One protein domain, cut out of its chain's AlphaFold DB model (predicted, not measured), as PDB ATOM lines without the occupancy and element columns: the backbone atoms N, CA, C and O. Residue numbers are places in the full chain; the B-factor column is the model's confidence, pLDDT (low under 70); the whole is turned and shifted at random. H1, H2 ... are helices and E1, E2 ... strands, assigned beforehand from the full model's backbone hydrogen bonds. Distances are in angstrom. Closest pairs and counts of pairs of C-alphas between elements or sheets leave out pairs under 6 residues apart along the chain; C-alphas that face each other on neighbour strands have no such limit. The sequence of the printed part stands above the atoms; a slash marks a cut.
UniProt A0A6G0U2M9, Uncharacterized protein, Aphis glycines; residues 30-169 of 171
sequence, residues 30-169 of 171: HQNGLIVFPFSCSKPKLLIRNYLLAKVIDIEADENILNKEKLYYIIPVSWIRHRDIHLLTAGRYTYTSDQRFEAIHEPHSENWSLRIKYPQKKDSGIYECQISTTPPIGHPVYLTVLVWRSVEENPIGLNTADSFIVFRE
ATOM      1  N   HIS A  30      -8.429 -40.952 -38.499       44.38
ATOM      2  CA  HIS A  30      -8.978 -40.112 -37.444       44.38
ATOM      3  C   HIS A  30      -8.127 -40.309 -36.178       44.38
ATOM      4  O   HIS A  30      -8.211 -41.322 -35.493       44.38
ATOM      5  N   GLN A  31      -7.275 -39.308 -35.928       35.78
ATOM      6  CA  GLN A  31      -6.570 -38.965 -34.680       35.78
ATOM      7  C   GLN A  31      -5.085 -39.323 -34.475       35.78
ATOM      8  O   GLN A  31      -4.527 -38.766 -33.541       35.78
ATOM      9  N   ASN A  32      -4.374 -40.086 -35.324       46.44
ATOM     10  CA  ASN A  32      -2.908 -40.258 -35.127       46.44
ATOM     11  C   ASN A  32      -2.008 -40.317 -36.377       46.44
ATOM     12  O   ASN A  32      -0.802 -40.518 -36.244       46.44
ATOM     13  N   GLY A  33      -2.523 -40.086 -37.590       56.97
ATOM     14  CA  GLY A  33      -1.660 -39.711 -38.727       56.97
ATOM     15  C   GLY A  33      -0.646 -40.751 -39.222       56.97
ATOM     16  O   GLY A  33       0.217 -40.388 -40.017       56.97
ATOM     17  N   LEU A  34      -0.660 -41.992 -38.733       57.59
ATOM     18  CA  LEU A  34       0.471 -42.908 -38.878       57.59
ATOM     19  C   LEU A  34       0.254 -43.933 -39.987       57.59
ATOM     20  O   LEU A  34      -0.702 -44.702 -39.948       57.59
ATOM     21  N   ILE A  35       1.208 -44.010 -40.913       63.19
ATOM     22  CA  ILE A  35       1.340 -45.131 -41.836       63.19
ATOM     23  C   ILE A  35       2.521 -45.984 -41.405       63.19
ATOM     24  O   ILE A  35       3.658 -45.523 -41.363       63.19
ATOM     25  N   VAL A  36       2.250 -47.249 -41.117       59.09
ATOM     26  CA  VAL A  36       3.273 -48.292 -41.083       59.09
ATOM     27  C   VAL A  36       3.085 -49.084 -42.361       59.09
ATOM     28  O   VAL A  36       1.954 -49.463 -42.667       59.09
ATOM     29  N   PHE A  37       4.157 -49.285 -43.131       61.78
ATOM     30  CA  PHE A  37       4.045 -50.082 -44.348       61.78
ATOM     31  C   PHE A  37       3.434 -51.441 -43.980       61.78
ATOM     32  O   PHE A  37       3.964 -52.110 -43.087       61.78
ATOM     33  N   PRO A  38       2.325 -51.853 -44.629       52.94
ATOM     34  CA  PRO A  38       1.651 -53.110 -44.302       52.94
ATOM     35  C   PRO A  38       2.541 -54.337 -44.554       52.94
ATOM     36  O   PRO A  38       2.220 -55.439 -44.109       52.94
ATOM     37  N   PHE A  39       3.685 -54.140 -45.216       55.34
ATOM     38  CA  PHE A  39       4.699 -55.149 -45.465       55.34
ATOM     39  C   PHE A  39       5.970 -54.803 -44.698       55.34
ATOM     40  O   PHE A  39       6.694 -53.859 -45.024       55.34
ATOM     41  N   SER A  40       6.228 -55.591 -43.660       68.12
ATOM     42  CA  SER A  40       7.526 -55.634 -43.012       68.12
ATOM     43  C   SER A  40       8.533 -56.344 -43.921       68.12
ATOM     44  O   SER A  40       8.266 -57.395 -44.509       68.12
ATOM     45  N   CYS A  41       9.724 -55.772 -44.018       74.00
ATOM     46  CA  CYS A  41      10.920 -56.437 -44.487       74.00
ATOM     47  C   CYS A  41      11.275 -57.543 -43.494       74.00
ATOM     48  O   CYS A  41      11.794 -57.280 -42.413       74.00
ATOM     49  N   SER A  42      10.947 -58.780 -43.851       76.94
ATOM     50  CA  SER A  42      11.375 -59.955 -43.103       76.94
ATOM     51  C   SER A  42      12.571 -60.551 -43.823       76.94
ATOM     52  O   SER A  42      12.424 -61.029 -44.954       76.94
ATOM     53  N   LYS A  43      13.746 -60.533 -43.183       73.50
ATOM     54  CA  LYS A  43      14.975 -61.066 -43.789       73.50
ATOM     55  C   LYS A  43      14.795 -62.459 -44.432       73.50
ATOM     56  O   LYS A  43      15.183 -62.609 -45.593       73.50
ATOM     57  N   PRO A  44      14.132 -63.453 -43.793       64.19
ATOM     58  CA  PRO A  44      13.976 -64.774 -44.410       64.19
ATOM     59  C   PRO A  44      13.055 -64.757 -45.638       64.19
ATOM     60  O   PRO A  44      13.302 -65.485 -46.594       64.19
ATOM     61  N   LYS A  45      12.027 -63.894 -45.675       64.00
ATOM     62  CA  LYS A  45      11.122 -63.786 -46.838       64.00
ATOM     63  C   LYS A  45      11.827 -63.206 -48.064       64.00
ATOM     64  O   LYS A  45      11.578 -63.658 -49.180       64.00
ATOM     65  N   LEU A  46      12.710 -62.229 -47.857       60.72
ATOM     66  CA  LEU A  46      13.506 -61.624 -48.928       60.72
ATOM     67  C   LEU A  46      14.545 -62.583 -49.498       60.72
ATOM     68  O   LEU A  46      14.744 -62.613 -50.712       60.72
ATOM     69  N   LEU A  47      15.162 -63.390 -48.632       59.00
ATOM     70  CA  LEU A  47      16.080 -64.433 -49.068       59.00
ATOM     71  C   LEU A  47      15.363 -65.547 -49.830       59.00
ATOM     72  O   LEU A  47      15.875 -65.960 -50.857       59.00
ATOM     73  N   ILE A  48      14.179 -65.998 -49.395       56.12
ATOM     74  CA  ILE A  48      13.422 -67.049 -50.103       56.12
ATOM     75  C   ILE A  48      12.943 -66.563 -51.479       56.12
ATOM     76  O   ILE A  48      13.104 -67.285 -52.462       56.12
ATOM     77  N   ARG A  49      12.410 -65.332 -51.587       57.12
ATOM     78  CA  ARG A  49      11.997 -64.752 -52.883       57.12
ATOM     79  C   ARG A  49      13.148 -64.659 -53.887       57.12
ATOM     80  O   ARG A  49      12.919 -64.821 -55.078       57.12
ATOM     81  N   ASN A  50      14.370 -64.439 -53.407       53.19
ATOM     82  CA  ASN A  50      15.558 -64.260 -54.240       53.19
ATOM     83  C   ASN A  50      16.539 -65.444 -54.164       53.19
ATOM     84  O   ASN A  50      17.659 -65.332 -54.654       53.19
ATOM     85  N   TYR A  51      16.144 -66.585 -53.582       46.12
ATOM     86  CA  TYR A  51      17.035 -67.717 -53.272       46.12
ATOM     87  C   TYR A  51      17.652 -68.357 -54.526       46.12
ATOM     88  O   TYR A  51      18.731 -68.934 -54.468       46.12
ATOM     89  N   LEU A  52      17.006 -68.199 -55.687       48.97
ATOM     90  CA  LEU A  52      17.560 -68.605 -56.983       48.97
ATOM     91  C   LEU A  52      18.677 -67.674 -57.498       48.97
ATOM     92  O   LEU A  52      19.491 -68.110 -58.307       48.97
ATOM     93  N   LEU A  53      18.750 -66.425 -57.019       45.66
ATOM     94  CA  LEU A  53      19.787 -65.438 -57.363       45.66
ATOM     95  C   LEU A  53      20.835 -65.263 -56.256       45.66
ATOM     96  O   LEU A  53      21.974 -64.905 -56.543       45.66
ATOM     97  N   ALA A  54      20.502 -65.589 -55.004       45.78
ATOM     98  CA  ALA A  54      21.422 -65.606 -53.865       45.78
ATOM     99  C   ALA A  54      22.372 -66.821 -53.882       45.78
ATOM    100  O   ALA A  54      22.765 -67.335 -52.837       45.78
ATOM    101  N   LYS A  55      22.800 -67.257 -55.074       44.84
ATOM    102  CA  LYS A  55      23.911 -68.203 -55.236       44.84
ATOM    103  C   LYS A  55      25.258 -67.610 -54.785       44.84
ATOM    104  O   LYS A  55      26.262 -68.303 -54.818       44.84
ATOM    105  N   VAL A  56      25.274 -66.359 -54.330       44.84
ATOM    106  CA  VAL A  56      26.454 -65.631 -53.867       44.84
ATOM    107  C   VAL A  56      26.439 -65.561 -52.342       44.84
ATOM    108  O   VAL A  56      26.121 -64.555 -51.717       44.84
ATOM    109  N   ILE A  57      26.804 -66.683 -51.737       43.34
ATOM    110  CA  ILE A  57      27.897 -66.639 -50.780       43.34
ATOM    111  C   ILE A  57      29.115 -67.059 -51.613       43.34
ATOM    112  O   ILE A  57      29.482 -68.231 -51.603       43.34
ATOM    113  N   ASP A  58      29.726 -66.129 -52.356       42.47
ATOM    114  CA  ASP A  58      31.102 -66.305 -52.855       42.47
ATOM    115  C   ASP A  58      32.053 -66.148 -51.660       42.47
ATOM    116  O   ASP A  58      32.860 -65.227 -51.566       42.47
ATOM    117  N   ILE A  59      31.883 -67.019 -50.670       44.09
ATOM    118  CA  ILE A  59      32.817 -67.182 -49.572       44.09
ATOM    119  C   ILE A  59      33.519 -68.500 -49.852       44.09
ATOM    120  O   ILE A  59      33.117 -69.561 -49.375       44.09
ATOM    121  N   GLU A  60      34.603 -68.404 -50.611       52.25
ATOM    122  CA  GLU A  60      35.764 -69.256 -50.387       52.25
ATOM    123  C   GLU A  60      36.386 -68.818 -49.047       52.25
ATOM    124  O   GLU A  60      37.400 -68.134 -48.982       52.25
ATOM    125  N   ALA A  61      35.693 -69.102 -47.945       43.38
ATOM    126  CA  ALA A  61      36.229 -68.965 -46.598       43.38
ATOM    127  C   ALA A  61      35.650 -70.061 -45.708       43.38
ATOM    128  O   ALA A  61      34.435 -70.198 -45.540       43.38
ATOM    129  N   ASP A  62      36.604 -70.839 -45.217       50.06
ATOM    130  CA  ASP A  62      36.680 -71.570 -43.961       50.06
ATOM    131  C   ASP A  62      35.353 -71.898 -43.247       50.06
ATOM    132  O   ASP A  62      34.566 -71.046 -42.823       50.06
ATOM    133  N   GLU A  63      35.111 -73.198 -43.127       61.44
ATOM    134  CA  GLU A  63      33.850 -73.820 -42.761       61.44
ATOM    135  C   GLU A  63      33.500 -73.625 -41.275       61.44
ATOM    136  O   GLU A  63      34.168 -74.149 -40.391       61.44
ATOM    137  N   ASN A  64      32.380 -72.949 -40.980       56.59
ATOM    138  CA  ASN A  64      31.504 -73.311 -39.855       56.59
ATOM    139  C   ASN A  64      30.097 -72.700 -40.005       56.59
ATOM    140  O   ASN A  64      29.913 -71.482 -40.004       56.59
ATOM    141  N   ILE A  65      29.081 -73.560 -40.114       56.56
ATOM    142  CA  ILE A  65      27.670 -73.215 -40.390       56.56
ATOM    143  C   ILE A  65      27.072 -72.285 -39.314       56.56
ATOM    144  O   ILE A  65      26.352 -71.344 -39.646       56.56
ATOM    145  N   LEU A  66      27.454 -72.469 -38.044       54.56
ATOM    146  CA  LEU A  66      27.003 -71.638 -36.917       54.56
ATOM    147  C   LEU A  66      27.412 -70.158 -37.060       54.56
ATOM    148  O   LEU A  66      26.682 -69.256 -36.646       54.56
ATOM    149  N   ASN A  67      28.560 -69.889 -37.687       58.91
ATOM    150  CA  ASN A  67      29.031 -68.525 -37.913       58.91
ATOM    151  C   ASN A  67      28.241 -67.831 -39.034       58.91
ATOM    152  O   ASN A  67      28.054 -66.616 -38.977       58.91
ATOM    153  N   LYS A  68      27.724 -68.589 -40.012       58.28
ATOM    154  CA  LYS A  68      26.923 -68.062 -41.130       58.28
ATOM    155  C   LYS A  68      25.534 -67.614 -40.678       58.28
ATOM    156  O   LYS A  68      25.121 -66.507 -41.020       58.28
ATOM    157  N   GLU A  69      24.847 -68.412 -39.860       61.59
ATOM    158  CA  GLU A  69      23.554 -68.009 -39.286       61.59
ATOM    159  C   GLU A  69      23.711 -66.772 -38.398       61.59
ATOM    160  O   GLU A  69      23.010 -65.778 -38.585       61.59
ATOM    161  N   LYS A  70      24.697 -66.773 -37.493       62.97
ATOM    162  CA  LYS A  70      24.973 -65.631 -36.611       62.97
ATOM    163  C   LYS A  70      25.310 -64.351 -37.385       62.97
ATOM    164  O   LYS A  70      24.852 -63.277 -36.998       62.97
ATOM    165  N   LEU A  71      26.076 -64.459 -38.472       64.94
ATOM    166  CA  LEU A  71      26.395 -63.333 -39.351       64.94
ATOM    167  C   LEU A  71      25.132 -62.770 -40.019       64.94
ATOM    168  O   LEU A  71      24.931 -61.563 -40.042       64.94
ATOM    169  N   TYR A  72      24.239 -63.626 -40.505       67.12
ATOM    170  CA  TYR A  72      22.984 -63.202 -41.128       67.12
ATOM    171  C   TYR A  72      22.072 -62.401 -40.176       67.12
ATOM    172  O   TYR A  72      21.499 -61.374 -40.561       67.12
ATOM    173  N   TYR A  73      21.994 -62.807 -38.907       68.25
ATOM    174  CA  TYR A  73      21.232 -62.077 -37.890       68.25
ATOM    175  C   TYR A  73      21.764 -60.658 -37.638       68.25
ATOM    176  O   TYR A  73      20.972 -59.752 -37.371       68.25
ATOM    177  N   ILE A  74      23.071 -60.418 -37.789       75.06
ATOM    178  CA  ILE A  74      23.662 -59.089 -37.567       75.06
ATOM    179  C   ILE A  74      23.612 -58.165 -38.790       75.06
ATOM    180  O   ILE A  74      23.837 -56.964 -38.637       75.06
ATOM    181  N   ILE A  75      23.290 -58.672 -39.988       81.44
ATOM    182  CA  ILE A  75      23.184 -57.826 -41.186       81.44
ATOM    183  C   ILE A  75      21.979 -56.880 -41.035       81.44
ATOM    184  O   ILE A  75      20.860 -57.346 -40.800       81.44
ATOM    185  N   PRO A  76      22.166 -55.555 -41.166       86.81
ATOM    186  CA  PRO A  76      21.086 -54.595 -40.994       86.81
ATOM    187  C   PRO A  76      20.169 -54.522 -42.222       86.81
ATOM    188  O   PRO A  76      20.599 -54.707 -43.367       86.81
ATOM    189  N   VAL A  77      18.903 -54.187 -41.960       91.06
ATOM    190  CA  VAL A  77      17.920 -53.799 -42.978       91.06
ATOM    191  C   VAL A  77      17.968 -52.291 -43.185       91.06
ATOM    192  O   VAL A  77      17.910 -51.533 -42.219       91.06
ATOM    193  N   SER A  78      18.009 -51.859 -44.435       93.06
ATOM    194  CA  SER A  78      17.977 -50.459 -44.841       93.06
ATOM    195  C   SER A  78      16.682 -50.140 -45.580       93.06
ATOM    196  O   SER A  78      16.117 -51.008 -46.242       93.06
ATOM    197  N   TRP A  79      16.210 -48.900 -45.473       94.06
ATOM    198  CA  TRP A  79      15.087 -48.396 -46.264       94.06
ATOM    199  C   TRP A  79      15.558 -47.267 -47.166       94.06
ATOM    200  O   TRP A  79      16.129 -46.284 -46.688       94.06
ATOM    201  N   ILE A  80      15.294 -47.399 -48.460       94.56
ATOM    202  CA  ILE A  80      15.722 -46.460 -49.495       94.56
ATOM    203  C   ILE A  80      14.489 -45.895 -50.188       94.56
ATOM    204  O   ILE A  80      13.527 -46.611 -50.452       94.56
ATOM    205  N   ARG A  81      14.509 -44.600 -50.502       95.44
ATOM    206  CA  ARG A  81      13.500 -43.954 -51.345       95.44
ATOM    207  C   ARG A  81      14.049 -43.777 -52.756       95.44
ATOM    208  O   ARG A  81      15.055 -43.107 -52.942       95.44
ATOM    209  N   HIS A  82      13.379 -44.331 -53.764       95.31
ATOM    210  CA  HIS A  82      13.956 -44.411 -55.113       95.31
ATOM    211  C   HIS A  82      13.952 -43.088 -55.873       95.31
ATOM    212  O   HIS A  82      14.838 -42.861 -56.689       95.31
ATOM    213  N   ARG A  83      12.982 -42.200 -55.612       94.94
ATOM    214  CA  ARG A  83      12.839 -40.945 -56.377       94.94
ATOM    215  C   ARG A  83      14.091 -40.059 -56.342       94.94
ATOM    216  O   ARG A  83      14.299 -39.269 -57.250       94.94
ATOM    217  N   ASP A  84      14.863 -40.160 -55.263       95.12
ATOM    218  CA  ASP A  84      16.066 -39.379 -54.979       95.12
ATOM    219  C   ASP A  84      17.218 -40.245 -54.449       95.12
ATOM    220  O   ASP A  84      18.233 -39.711 -54.014       95.12
ATOM    221  N   ILE A  85      17.063 -41.576 -54.493       94.50
ATOM    222  CA  ILE A  85      18.030 -42.569 -53.993       94.50
ATOM    223  C   ILE A  85      18.458 -42.240 -52.547       94.50
ATOM    224  O   ILE A  85      19.607 -42.406 -52.141       94.50
ATOM    225  N   HIS A  86      17.520 -41.723 -51.749       95.69
ATOM    226  CA  HIS A  86      17.817 -41.246 -50.404       95.69
ATOM    227  C   HIS A  86      17.727 -42.390 -49.400       95.69
ATOM    228  O   HIS A  86      16.677 -43.029 -49.265       95.69
ATOM    229  N   LEU A  87      18.815 -42.635 -48.669       95.56
ATOM    230  CA  LEU A  87      18.828 -43.577 -47.554       95.56
ATOM    231  C   LEU A  87      18.025 -42.986 -46.391       95.56
ATOM    232  O   LEU A  87      18.386 -41.961 -45.815       95.56
ATOM    233  N   LEU A  88      16.923 -43.641 -46.034       96.12
ATOM    234  CA  LEU A  88      16.053 -43.193 -44.949       96.12
ATOM    235  C   LEU A  88      16.560 -43.705 -43.607       96.12
ATOM    236  O   LEU A  88      16.688 -42.936 -42.656       96.12
ATOM    237  N   THR A  89      16.851 -45.003 -43.535       94.88
ATOM    238  CA  THR A  89      17.250 -45.692 -42.305       94.88
ATOM    239  C   THR A  89      18.199 -46.843 -42.625       94.88
ATOM    240  O   THR A  89      18.026 -47.477 -43.665       94.88
ATOM    241  N   ALA A  90      19.106 -47.180 -41.708       93.38
ATOM    242  CA  ALA A  90      19.802 -48.468 -41.700       93.38
ATOM    243  C   ALA A  90      19.775 -49.060 -40.287       93.38
ATOM    244  O   ALA A  90      20.193 -48.430 -39.310       93.38
ATOM    245  N   GLY A  91      19.230 -50.268 -40.166       90.62
ATOM    246  CA  GLY A  91      18.822 -50.824 -38.887       90.62
ATOM    247  C   GLY A  91      17.906 -49.849 -38.148       90.62
ATOM    248  O   GLY A  91      16.955 -49.312 -38.709       90.62
ATOM    249  N   ARG A  92      18.210 -49.597 -36.872       90.25
ATOM    250  CA  ARG A  92      17.447 -48.660 -36.025       90.25
ATOM    251  C   ARG A  92      17.853 -47.197 -36.199       90.25
ATOM    252  O   ARG A  92      17.262 -46.334 -35.560       90.25
ATOM    253  N   TYR A  93      18.879 -46.917 -36.998       93.56
ATOM    254  CA  TYR A  93      19.380 -45.564 -37.180       93.56
ATOM    255  C   TYR A  93      18.670 -44.878 -38.348       93.56
ATOM    256  O   TYR A  93      18.582 -45.437 -39.445       93.56
ATOM    257  N   THR A  94      18.194 -43.657 -38.123       94.75
ATOM    258  CA  THR A  94      17.549 -42.823 -39.144       94.75
ATOM    259  C   THR A  94      18.578 -41.875 -39.759       94.75
ATOM    260  O   THR A  94      19.140 -41.038 -39.060       94.75
ATOM    261  N   TYR A  95      18.815 -42.008 -41.066       95.88
ATOM    262  CA  TYR A  95      19.751 -41.180 -41.838       95.88
ATOM    263  C   TYR A  95      19.109 -39.904 -42.381       95.88
ATOM    264  O   TYR A  95      19.773 -38.882 -42.541       95.88
ATOM    265  N   THR A  96      17.814 -39.949 -42.689       95.75
ATOM    266  CA  THR A  96      17.088 -38.764 -43.143       95.75
ATOM    267  C   THR A  96      16.871 -37.768 -42.000       95.75
ATOM    268  O   THR A  96      16.622 -38.157 -40.863       95.75
ATOM    269  N   SER A  97      16.899 -36.470 -42.306       96.12
ATOM    270  CA  SER A  97      16.531 -35.417 -41.350       96.12
ATOM    271  C   SER A  97      15.013 -35.271 -41.169       96.12
ATOM    272  O   SER A  97      14.560 -34.631 -40.220       96.12
ATOM    273  N   ASP A  98      14.213 -35.863 -42.063       94.88
ATOM    274  CA  ASP A  98      12.752 -35.872 -41.960       94.88
ATOM    275  C   ASP A  98      12.297 -36.837 -40.848       94.88
ATOM    276  O   ASP A  98      12.214 -38.050 -41.045       94.88
ATOM    277  N   GLN A  99      11.968 -36.271 -39.683       91.88
ATOM    278  CA  GLN A  99      11.574 -36.978 -38.453       91.88
ATOM    279  C   GLN A  99      10.285 -37.804 -38.578       91.88
ATOM    280  O   GLN A  99       9.915 -38.545 -37.659       91.88
ATOM    281  N   ARG A 100       9.563 -37.670 -39.694       90.06
ATOM    282  CA  ARG A 100       8.376 -38.478 -39.972       90.06
ATOM    283  C   ARG A 100       8.732 -39.925 -40.292       90.06
ATOM    284  O   ARG A 100       7.884 -40.787 -40.070       90.06
ATOM    285  N   PHE A 101       9.936 -40.170 -40.813       91.81
ATOM    286  CA  PHE A 101      10.415 -41.490 -41.213       91.81
ATOM    287  C   PHE A 101      11.147 -42.183 -40.067       91.81
ATOM    288  O   PHE A 101      12.044 -41.617 -39.446       91.81
ATOM    289  N   GLU A 102      10.787 -43.434 -39.811       90.81
ATOM    290  CA  GLU A 102      11.363 -44.213 -38.718       90.81
ATOM    291  C   GLU A 102      11.325 -45.707 -39.038       90.81
ATOM    292  O   GLU A 102      10.300 -46.220 -39.490       90.81
ATOM    293  N   ALA A 103      12.422 -46.418 -38.788       90.81
ATOM    294  CA  ALA A 103      12.451 -47.872 -38.886       90.81
ATOM    295  C   ALA A 103      11.989 -48.498 -37.568       90.81
ATOM    296  O   ALA A 103      12.515 -48.199 -36.498       90.81
ATOM    297  N   ILE A 104      11.027 -49.408 -37.661       89.00
ATOM    298  CA  ILE A 104      10.478 -50.156 -36.537       89.00
ATOM    299  C   ILE A 104      10.938 -51.602 -36.655       89.00
ATOM    300  O   ILE A 104      10.574 -52.296 -37.601       89.00
ATOM    301  N   HIS A 105      11.734 -52.042 -35.684       88.94
ATOM    302  CA  HIS A 105      12.107 -53.444 -35.527       88.94
ATOM    303  C   HIS A 105      11.166 -54.103 -34.529       88.94
ATOM    304  O   HIS A 105      11.130 -53.692 -33.364       88.94
ATOM    305  N   GLU A 106      10.429 -55.115 -34.970       85.75
ATOM    306  CA  GLU A 106       9.589 -55.898 -34.073       85.75
ATOM    307  C   GLU A 106      10.476 -56.641 -33.046       85.75
ATOM    308  O   GLU A 106      11.471 -57.264 -33.426       85.75
ATOM    309  N   PRO A 107      10.187 -56.555 -31.733       83.81
ATOM    310  CA  PRO A 107      10.985 -57.246 -30.725       83.81
ATOM    311  C   PRO A 107      11.029 -58.757 -30.977       83.81
ATOM    312  O   PRO A 107       9.991 -59.373 -31.190       83.81
ATOM    313  N   HIS A 108      12.219 -59.358 -30.882       82.88
ATOM    314  CA  HIS A 108      12.438 -60.804 -31.063       82.88
ATOM    315  C   HIS A 108      12.023 -61.354 -32.444       82.88
ATOM    316  O   HIS A 108      11.719 -62.536 -32.572       82.88
ATOM    317  N   SER A 109      12.005 -60.511 -33.476       83.31
ATOM    318  CA  SER A 109      11.560 -60.854 -34.828       83.31
ATOM    319  C   SER A 109      12.542 -60.297 -35.854       83.31
ATOM    320  O   SER A 109      13.178 -59.290 -35.593       83.31
ATOM    321  N   GLU A 110      12.646 -60.907 -37.038       81.00
ATOM    322  CA  GLU A 110      13.436 -60.364 -38.161       81.00
ATOM    323  C   GLU A 110      12.634 -59.376 -39.022       81.00
ATOM    324  O   GLU A 110      13.028 -59.057 -40.146       81.00
ATOM    325  N   ASN A 111      11.474 -58.940 -38.527       83.94
ATOM    326  CA  ASN A 111      10.568 -58.049 -39.232       83.94
ATOM    327  C   ASN A 111      10.920 -56.583 -38.967       83.94
ATOM    328  O   ASN A 111      10.883 -56.090 -37.836       83.94
ATOM    329  N   TRP A 112      11.180 -55.871 -40.055       88.06
ATOM    330  CA  TRP A 112      11.462 -54.446 -40.081       88.06
ATOM    331  C   TRP A 112      10.397 -53.717 -40.881       88.06
ATOM    332  O   TRP A 112      10.224 -53.987 -42.062       88.06
ATOM    333  N   SER A 113       9.723 -52.745 -40.289       87.81
ATOM    334  CA  SER A 113       8.757 -51.904 -40.999       87.81
ATOM    335  C   SER A 113       9.256 -50.473 -41.065       87.81
ATOM    336  O   SER A 113       9.808 -49.961 -40.094       87.81
ATOM    337  N   LEU A 114       9.029 -49.795 -42.186       88.44
ATOM    338  CA  LEU A 114       9.160 -48.345 -42.233       88.44
ATOM    339  C   LEU A 114       7.861 -47.719 -41.714       88.44
ATOM    340  O   LEU A 114       6.753 -48.215 -41.936       88.44
ATOM    341  N   ARG A 115       7.999 -46.629 -40.978       86.94
ATOM    342  CA  ARG A 115       6.903 -45.841 -40.435       86.94
ATOM    343  C   ARG A 115       7.019 -44.426 -40.968       86.94
ATOM    344  O   ARG A 115       8.099 -43.848 -40.923       86.94
ATOM    345  N   ILE A 116       5.912 -43.889 -41.469       86.69
ATOM    346  CA  ILE A 116       5.788 -42.523 -41.975       86.69
ATOM    347  C   ILE A 116       4.657 -41.835 -41.208       86.69
ATOM    348  O   ILE A 116       3.489 -42.211 -41.318       86.69
ATOM    349  N   LYS A 117       5.008 -40.824 -40.413       82.81
ATOM    350  CA  LYS A 117       4.054 -39.958 -39.702       82.81
ATOM    351  C   LYS A 117       3.548 -38.864 -40.638       82.81
ATOM    352  O   LYS A 117       4.334 -38.299 -41.393       82.81
ATOM    353  N   TYR A 118       2.265 -38.531 -40.568       77.88
ATOM    354  CA  TYR A 118       1.640 -37.458 -41.357       77.88
ATOM    355  C   TYR A 118       2.039 -37.517 -42.849       77.88
ATOM    356  O   TYR A 118       2.649 -36.580 -43.377       77.88
ATOM    357  N   PRO A 119       1.802 -38.662 -43.509       78.69
ATOM    358  CA  PRO A 119       2.110 -38.864 -44.922       78.69
ATOM    359  C   PRO A 119       1.407 -37.822 -45.798       78.69
ATOM    360  O   PRO A 119       0.248 -37.469 -45.588       78.69
ATOM    361  N   GLN A 120       2.120 -37.336 -46.805       81.75
ATOM    362  CA  GLN A 120       1.644 -36.338 -47.757       81.75
ATOM    363  C   GLN A 120       1.563 -36.953 -49.153       81.75
ATOM    364  O   GLN A 120       2.303 -37.881 -49.465       81.75
ATOM    365  N   LYS A 121       0.731 -36.395 -50.047       80.44
ATOM    366  CA  LYS A 121       0.617 -36.871 -51.445       80.44
ATOM    367  C   LYS A 121       1.982 -37.023 -52.130       80.44
ATOM    368  O   LYS A 121       2.202 -37.982 -52.869       80.44
ATOM    369  N   LYS A 122       2.912 -36.107 -51.828       87.38
ATOM    370  CA  LYS A 122       4.288 -36.110 -52.340       87.38
ATOM    371  C   LYS A 122       5.108 -37.321 -51.896       87.38
ATOM    372  O   LYS A 122       6.097 -37.607 -52.544       87.38
ATOM    373  N   ASP A 123       4.761 -37.988 -50.797       88.31
ATOM    374  CA  ASP A 123       5.469 -39.177 -50.307       88.31
ATOM    375  C   ASP A 123       5.117 -40.433 -51.118       88.31
ATOM    376  O   ASP A 123       5.751 -41.464 -50.940       88.31
ATOM    377  N   SER A 124       4.155 -40.363 -52.044       86.31
ATOM    378  CA  SER A 124       3.900 -41.460 -52.981       86.31
ATOM    379  C   SER A 124       5.141 -41.759 -53.831       86.31
ATOM    380  O   SER A 124       5.828 -40.843 -54.288       86.31
ATOM    381  N   GLY A 125       5.411 -43.037 -54.076       88.88
ATOM    382  CA  GLY A 125       6.545 -43.488 -54.875       88.88
ATOM    383  C   GLY A 125       7.070 -44.853 -54.446       88.88
ATOM    384  O   GLY A 125       6.476 -45.532 -53.611       88.88
ATOM    385  N   ILE A 126       8.200 -45.251 -55.033       89.56
ATOM    386  CA  ILE A 126       8.865 -46.520 -54.725       89.56
ATOM    387  C   ILE A 126       9.808 -46.332 -53.534       89.56
ATOM    388  O   ILE A 126      10.649 -45.425 -53.513       89.56
ATOM    389  N   TYR A 127       9.663 -47.231 -52.572       91.31
ATOM    390  CA  TYR A 127      10.564 -47.437 -51.451       91.31
ATOM    391  C   TYR A 127      11.121 -48.851 -51.550       91.31
ATOM    392  O   TYR A 127      10.420 -49.742 -52.004       91.31
ATOM    393  N   GLU A 128      12.344 -49.087 -51.113       89.81
ATOM    394  CA  GLU A 128      12.932 -50.421 -51.111       89.81
ATOM    395  C   GLU A 128      13.441 -50.758 -49.724       89.81
ATOM    396  O   GLU A 128      14.114 -49.948 -49.081       89.81
ATOM    397  N   CYS A 129      13.101 -51.960 -49.267       89.19
ATOM    398  CA  CYS A 129      13.757 -52.556 -48.124       89.19
ATOM    399  C   CYS A 129      14.925 -53.412 -48.606       89.19
ATOM    400  O   CYS A 129      14.766 -54.276 -49.464       89.19
ATOM    401  N   GLN A 130      16.105 -53.158 -48.055       89.25
ATOM    402  CA  GLN A 130      17.355 -53.741 -48.514       89.25
ATOM    403  C   GLN A 130      18.052 -54.464 -47.367       89.25
ATOM    404  O   GLN A 130      18.250 -53.900 -46.294       89.25
ATOM    405  N   ILE A 131      18.458 -55.708 -47.591       87.25
ATOM    406  CA  ILE A 131      19.407 -56.412 -46.730       87.25
ATOM    407  C   ILE A 131      20.810 -56.039 -47.206       87.25
ATOM    408  O   ILE A 131      21.125 -56.182 -48.389       87.25
ATOM    409  N   SER A 132      21.656 -55.585 -46.281       84.56
ATOM    410  CA  SER A 132      23.021 -55.102 -46.560       84.56
ATOM    411  C   SER A 132      24.027 -56.236 -46.846       84.56
ATOM    412  O   SER A 132      25.144 -56.234 -46.332       84.56
ATOM    413  N   THR A 133      23.621 -57.247 -47.617       79.75
ATOM    414  CA  THR A 133      24.486 -58.308 -48.158       79.75
ATOM    415  C   THR A 133      25.343 -57.774 -49.309       79.75
ATOM    416  O   THR A 133      25.176 -56.640 -49.754       79.75
ATOM    417  N   THR A 134      26.272 -58.586 -49.816       74.62
ATOM    418  CA  THR A 134      27.049 -58.268 -51.025       74.62
ATOM    419  C   THR A 134      26.859 -59.385 -52.058       74.62
ATOM    420  O   THR A 134      27.344 -60.487 -51.813       74.62
ATOM    421  N   PRO A 135      26.163 -59.139 -53.187       79.12
ATOM    422  CA  PRO A 135      25.438 -57.908 -53.528       79.12
ATOM    423  C   PRO A 135      24.210 -57.679 -52.619       79.12
ATOM    424  O   PRO A 135      23.720 -58.628 -51.992       79.12
ATOM    425  N   PRO A 136      23.709 -56.435 -52.499       79.75
ATOM    426  CA  PRO A 136      22.563 -56.153 -51.648       79.75
ATOM    427  C   PRO A 136      21.290 -56.781 -52.216       79.75
ATOM    428  O   PRO A 136      21.059 -56.771 -53.424       79.75
ATOM    429  N   ILE A 137      20.449 -57.302 -51.327       83.00
ATOM    430  CA  ILE A 137      19.179 -57.934 -51.696       83.00
ATOM    431  C   ILE A 137      18.050 -56.991 -51.300       83.00
ATOM    432  O   ILE A 137      17.836 -56.744 -50.113       83.00
ATOM    433  N   GLY A 138      17.342 -56.459 -52.293       84.38
ATOM    434  CA  GLY A 138      16.253 -55.499 -52.116       84.38
ATOM    435  C   GLY A 138      14.876 -56.078 -52.437       84.38
ATOM    436  O   GLY A 138      14.749 -57.034 -53.206       84.38
ATOM    437  N   HIS A 139      13.833 -55.483 -51.867       83.62
ATOM    438  CA  HIS A 139      12.463 -55.638 -52.344       83.62
ATOM    439  C   HIS A 139      11.775 -54.275 -52.456       83.62
ATOM    440  O   HIS A 139      11.587 -53.596 -51.438       83.62
ATOM    441  N   PRO A 140      11.404 -53.867 -53.681       85.06
ATOM    442  CA  PRO A 140      10.700 -52.620 -53.899       85.06
ATOM    443  C   PRO A 140       9.240 -52.740 -53.452       85.06
ATOM    444  O   PRO A 140       8.583 -53.759 -53.643       85.06
ATOM    445  N   VAL A 141       8.725 -51.654 -52.893       82.12
ATOM    446  CA  VAL A 141       7.366 -51.485 -52.388       82.12
ATOM    447  C   VAL A 141       6.846 -50.143 -52.888       82.12
ATOM    448  O   VAL A 141       7.526 -49.118 -52.800       82.12
ATOM    449  N   TYR A 142       5.623 -50.128 -53.406       81.56
ATOM    450  CA  TYR A 142       5.000 -48.909 -53.903       81.56
ATOM    451  C   TYR A 142       4.086 -48.287 -52.840       81.56
ATOM    452  O   TYR A 142       3.168 -48.923 -52.326       81.56
ATOM    453  N   LEU A 143       4.332 -47.020 -52.504       80.75
ATOM    454  CA  LEU A 143       3.457 -46.218 -51.655       80.75
ATOM    455  C   LEU A 143       2.592 -45.314 -52.528       80.75
ATOM    456  O   LEU A 143       3.105 -44.536 -53.329       80.75
ATOM    457  N   THR A 144       1.277 -45.361 -52.327       76.62
ATOM    458  CA  THR A 144       0.346 -44.369 -52.877       76.62
ATOM    459  C   THR A 144      -0.332 -43.651 -51.726       76.62
ATOM    460  O   THR A 144      -0.922 -44.279 -50.857       76.62
ATOM    461  N   VAL A 145      -0.244 -42.325 -51.710       75.94
ATOM    462  CA  VAL A 145      -0.935 -41.476 -50.742       75.94
ATOM    463  C   VAL A 145      -2.086 -40.788 -51.461       75.94
ATOM    464  O   VAL A 145      -1.876 -39.875 -52.263       75.94
ATOM    465  N   LEU A 146      -3.307 -41.252 -51.193       69.88
ATOM    466  CA  LEU A 146      -4.527 -40.628 -51.696       69.88
ATOM    467  C   LEU A 146      -5.036 -39.577 -50.705       69.88
ATOM    468  O   LEU A 146      -4.695 -39.584 -49.525       69.88
ATOM    469  N   VAL A 147      -5.811 -38.632 -51.224       66.81
ATOM    470  CA  VAL A 147      -6.543 -37.639 -50.438       66.81
ATOM    471  C   VAL A 147      -7.982 -37.763 -50.889       66.81
ATOM    472  O   VAL A 147      -8.265 -37.585 -52.075       66.81
ATOM    473  N   TRP A 148      -8.870 -38.081 -49.957       56.25
ATOM    474  CA  TRP A 148     -10.297 -38.001 -50.203       56.25
ATOM    475  C   TRP A 148     -10.790 -36.632 -49.749       56.25
ATOM    476  O   TRP A 148     -10.183 -35.960 -48.916       56.25
ATOM    477  N   ARG A 149     -11.845 -36.162 -50.398       52.03
ATOM    478  CA  ARG A 149     -12.561 -34.964 -49.989       52.03
ATOM    479  C   ARG A 149     -14.005 -35.396 -49.846       52.03
ATOM    480  O   ARG A 149     -14.642 -35.699 -50.852       52.03
ATOM    481  N   SER A 150     -14.492 -35.466 -48.616       46.53
ATOM    482  CA  SER A 150     -15.922 -35.446 -48.347       46.53
ATOM    483  C   SER A 150     -16.419 -34.072 -48.802       46.53
ATOM    484  O   SER A 150     -16.050 -33.043 -48.246       46.53
ATOM    485  N   VAL A 151     -17.170 -34.022 -49.903       50.44
ATOM    486  CA  VAL A 151     -17.969 -32.832 -50.198       50.44
ATOM    487  C   VAL A 151     -19.193 -32.957 -49.307       50.44
ATOM    488  O   VAL A 151     -20.130 -33.672 -49.638       50.44
ATOM    489  N   GLU A 152     -19.153 -32.331 -48.138       50.12
ATOM    490  CA  GLU A 152     -20.378 -32.066 -47.396       50.12
ATOM    491  C   GLU A 152     -21.093 -30.931 -48.145       50.12
ATOM    492  O   GLU A 152     -20.482 -29.890 -48.405       50.12
ATOM    493  N   GLU A 153     -22.348 -31.129 -48.570       49.38
ATOM    494  CA  GLU A 153     -23.179 -30.045 -49.110       49.38
ATOM    495  C   GLU A 153     -23.442 -29.032 -47.988       49.38
ATOM    496  O   GLU A 153     -24.461 -29.061 -47.306       49.38
ATOM    497  N   ASN A 154     -22.475 -28.153 -47.748       48.69
ATOM    498  CA  ASN A 154     -22.565 -27.114 -46.744       48.69
ATOM    499  C   ASN A 154     -22.830 -25.780 -47.463       48.69
ATOM    500  O   ASN A 154     -21.954 -25.305 -48.197       48.69
ATOM    501  N   PRO A 155     -23.999 -25.138 -47.278       54.41
ATOM    502  CA  PRO A 155     -24.366 -23.907 -47.985       54.41
ATOM    503  C   PRO A 155     -23.474 -22.689 -47.656       54.41
ATOM    504  O   PRO A 155     -23.683 -21.617 -48.216       54.41
ATOM    505  N   ILE A 156     -22.475 -22.837 -46.773       57.09
ATOM    506  CA  ILE A 156     -21.592 -21.760 -46.290       57.09
ATOM    507  C   ILE A 156     -20.131 -21.918 -46.786       57.09
ATOM    508  O   ILE A 156     -19.285 -21.069 -46.525       57.09
ATOM    509  N   GLY A 157     -19.808 -22.948 -47.575       48.34
ATOM    510  CA  GLY A 157     -18.522 -23.001 -48.292       48.34
ATOM    511  C   GLY A 157     -17.270 -23.202 -47.422       48.34
ATOM    512  O   GLY A 157     -16.189 -22.741 -47.788       48.34
ATOM    513  N   LEU A 158     -17.379 -23.908 -46.293       49.44
ATOM    514  CA  LEU A 158     -16.212 -24.393 -45.548       49.44
ATOM    515  C   LEU A 158     -15.934 -25.851 -45.929       49.44
ATOM    516  O   LEU A 158     -16.725 -26.739 -45.636       49.44
ATOM    517  N   ASN A 159     -14.812 -26.083 -46.615       45.25
ATOM    518  CA  ASN A 159     -14.373 -27.419 -47.019       45.25
ATOM    519  C   ASN A 159     -13.780 -28.168 -45.813       45.25
ATOM    520  O   ASN A 159     -12.643 -27.890 -45.427       45.25
ATOM    521  N   THR A 160     -14.488 -29.145 -45.259       49.81
ATOM    522  CA  THR A 160     -13.900 -30.183 -44.397       49.81
ATOM    523  C   THR A 160     -13.366 -31.300 -45.297       49.81
ATOM    524  O   THR A 160     -14.076 -31.799 -46.163       49.81
ATOM    525  N   ALA A 161     -12.078 -31.635 -45.190       49.12
ATOM    526  CA  ALA A 161     -11.437 -32.632 -46.047       49.12
ATOM    527  C   ALA A 161     -10.947 -33.821 -45.217       49.12
ATOM    528  O   ALA A 161      -9.909 -33.725 -44.561       49.12
ATOM    529  N   ASP A 162     -11.643 -34.953 -45.309       53.16
ATOM    530  CA  ASP A 162     -11.183 -36.204 -44.702       53.16
ATOM    531  C   ASP A 162     -10.255 -36.964 -45.653       53.16
ATOM    532  O   ASP A 162     -10.667 -37.504 -46.678       53.16
ATOM    533  N   SER A 163      -8.967 -37.012 -45.311       48.75
ATOM    534  CA  SER A 163      -7.937 -37.686 -46.108       48.75
ATOM    535  C   SER A 163      -7.783 -39.159 -45.693       48.75
ATOM    536  O   SER A 163      -7.302 -39.430 -44.596       48.75
ATOM    537  N   PHE A 164      -8.102 -40.114 -46.577       53.34
ATOM    538  CA  PHE A 164      -7.727 -41.535 -46.407       53.34
ATOM    539  C   PHE A 164      -6.609 -41.945 -47.362       53.34
ATOM    540  O   PHE A 164      -6.550 -41.471 -48.494       53.34
ATOM    541  N   ILE A 165      -5.766 -42.884 -46.929       53.12
ATOM    542  CA  ILE A 165      -4.631 -43.381 -47.711       53.12
ATOM    543  C   ILE A 165      -4.861 -44.839 -48.098       53.12
ATOM    544  O   ILE A 165      -5.198 -45.662 -47.251       53.12
ATOM    545  N   VAL A 166      -4.674 -45.136 -49.385       52.59
ATOM    546  CA  VAL A 166      -4.846 -46.465 -49.982       52.59
ATOM    547  C   VAL A 166      -3.486 -46.971 -50.449       52.59
ATOM    548  O   VAL A 166      -2.857 -46.345 -51.301       52.59
ATOM    549  N   PHE A 167      -3.040 -48.111 -49.924       54.19
ATOM    550  CA  PHE A 167      -1.812 -48.768 -50.379       54.19
ATOM    551  C   PHE A 167      -2.077 -49.633 -51.610       54.19
ATOM    552  O   PHE A 167      -3.082 -50.342 -51.668       54.19
ATOM    553  N   ARG A 168      -1.138 -49.622 -52.561       49.94
ATOM    554  CA  ARG A 168      -1.096 -50.578 -53.670       49.94
ATOM    555  C   ARG A 168       0.255 -51.279 -53.669       49.94
ATOM    556  O   ARG A 168       1.268 -50.644 -53.940       49.94
ATOM    557  N   GLU A 169       0.256 -52.573 -53.387       50.94
ATOM    558  CA  GLU A 169       1.391 -53.454 -53.668       50.94
ATOM    559  C   GLU A 169       1.261 -53.968 -55.110       50.94
ATOM    560  O   GLU A 169       0.175 -54.381 -55.510       50.94
TER     561      GLU A 169
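What this domain is: This is residues 30 to 169 of the 171 residues of an uncharacterized protein of Aphis glycines (UniProt A0A6G0U2M9). The core is a small sandwich of two sheets face to face, E3 E2 E6 E7 and E1 E5 E4, with the short helix H1 across E7 of the larger sheet. From one end of this sandwich a long arm without named elements, residues 144 to 169, runs out and folds back, residues 153 to 158 sticking out; at the opposite end lies H2, and residues 59 to 67 stick out there. The printed part has 140 residues with two named helices and seven named strands, in the order E1 H1 H2 E2 E3 E4 E5 E6 E7; both sheets are antiparallel. The class is mixed, helices and strands, with under half of the residues in named elements. The whole is loose, with a radius of gyration of the C-alphas of 19.3 A and spans of 77 by 27 by 24 A.

Where its parts are: E1 is residues 34 to 36, beginning at C-alpha 34 (0.471, -42.908, -38.878). H1 is residues 43 to 49 and H2 residues 65 to 74, 15.0 A long. The strands E2, residues 77 to 81, E3, residues 86 to 90, and E4, residues 101 to 105, follow. E5, residues 111 to 117, is 19.2 A long, E6, residues 125 to 131, is 20.0 A, and E7, residues 137 to 143, is 19.6 A, ending at C-alpha 143 (3.457, -46.218, -51.655).

How they stand to each other: In the sandwich, the facing parts of the two sheets are 10.0 A centre to centre, and their strands stand at 31 degrees. The closest C-alphas of E3 and E4 are those of Thr 89 and Ala 103, 6.3 A apart. In the strongly twisted four-stranded sheet, these backbone atoms are within hydrogen-bond range: N 79 and O 89 of E2 and E3 at 2.9 A, N 78 and O 130 of E2 and E6 at 2.8 A, and N 141 and O 127 of E7 and E6 at 2.7 A. In the other sheet, N 116 and O 35 of E5 and E1 are 2.8 A apart, and N 104 and O 113 of E4 and E5 2.8 A. E2 and E3, E4 and E5, and E6 and E7 are hairpins. H1 is on the four-stranded sheet at a height over the sheet of 8.9 A, over E7 and across the strands at 89 degrees to E7 on the local plane; the closest C-alphas of H1 and E7 are those of Leu 46 and His 139, 7.0 A apart. H2 is on neither sheet and is apart from H1. In H1 and H2 every O i to N i+4 pair is within hydrogen-bond range.

The domain as a whole: The C-alphas of Asp 62 and Pro 155, the two farthest apart, are 77.6 A apart. The printed part has no cut, and the link from H1 to H2 is long. Mean pLDDT of the printed part is 71.7; residues 30 to 40, 44 to 73 and 146 to 169 are under 70.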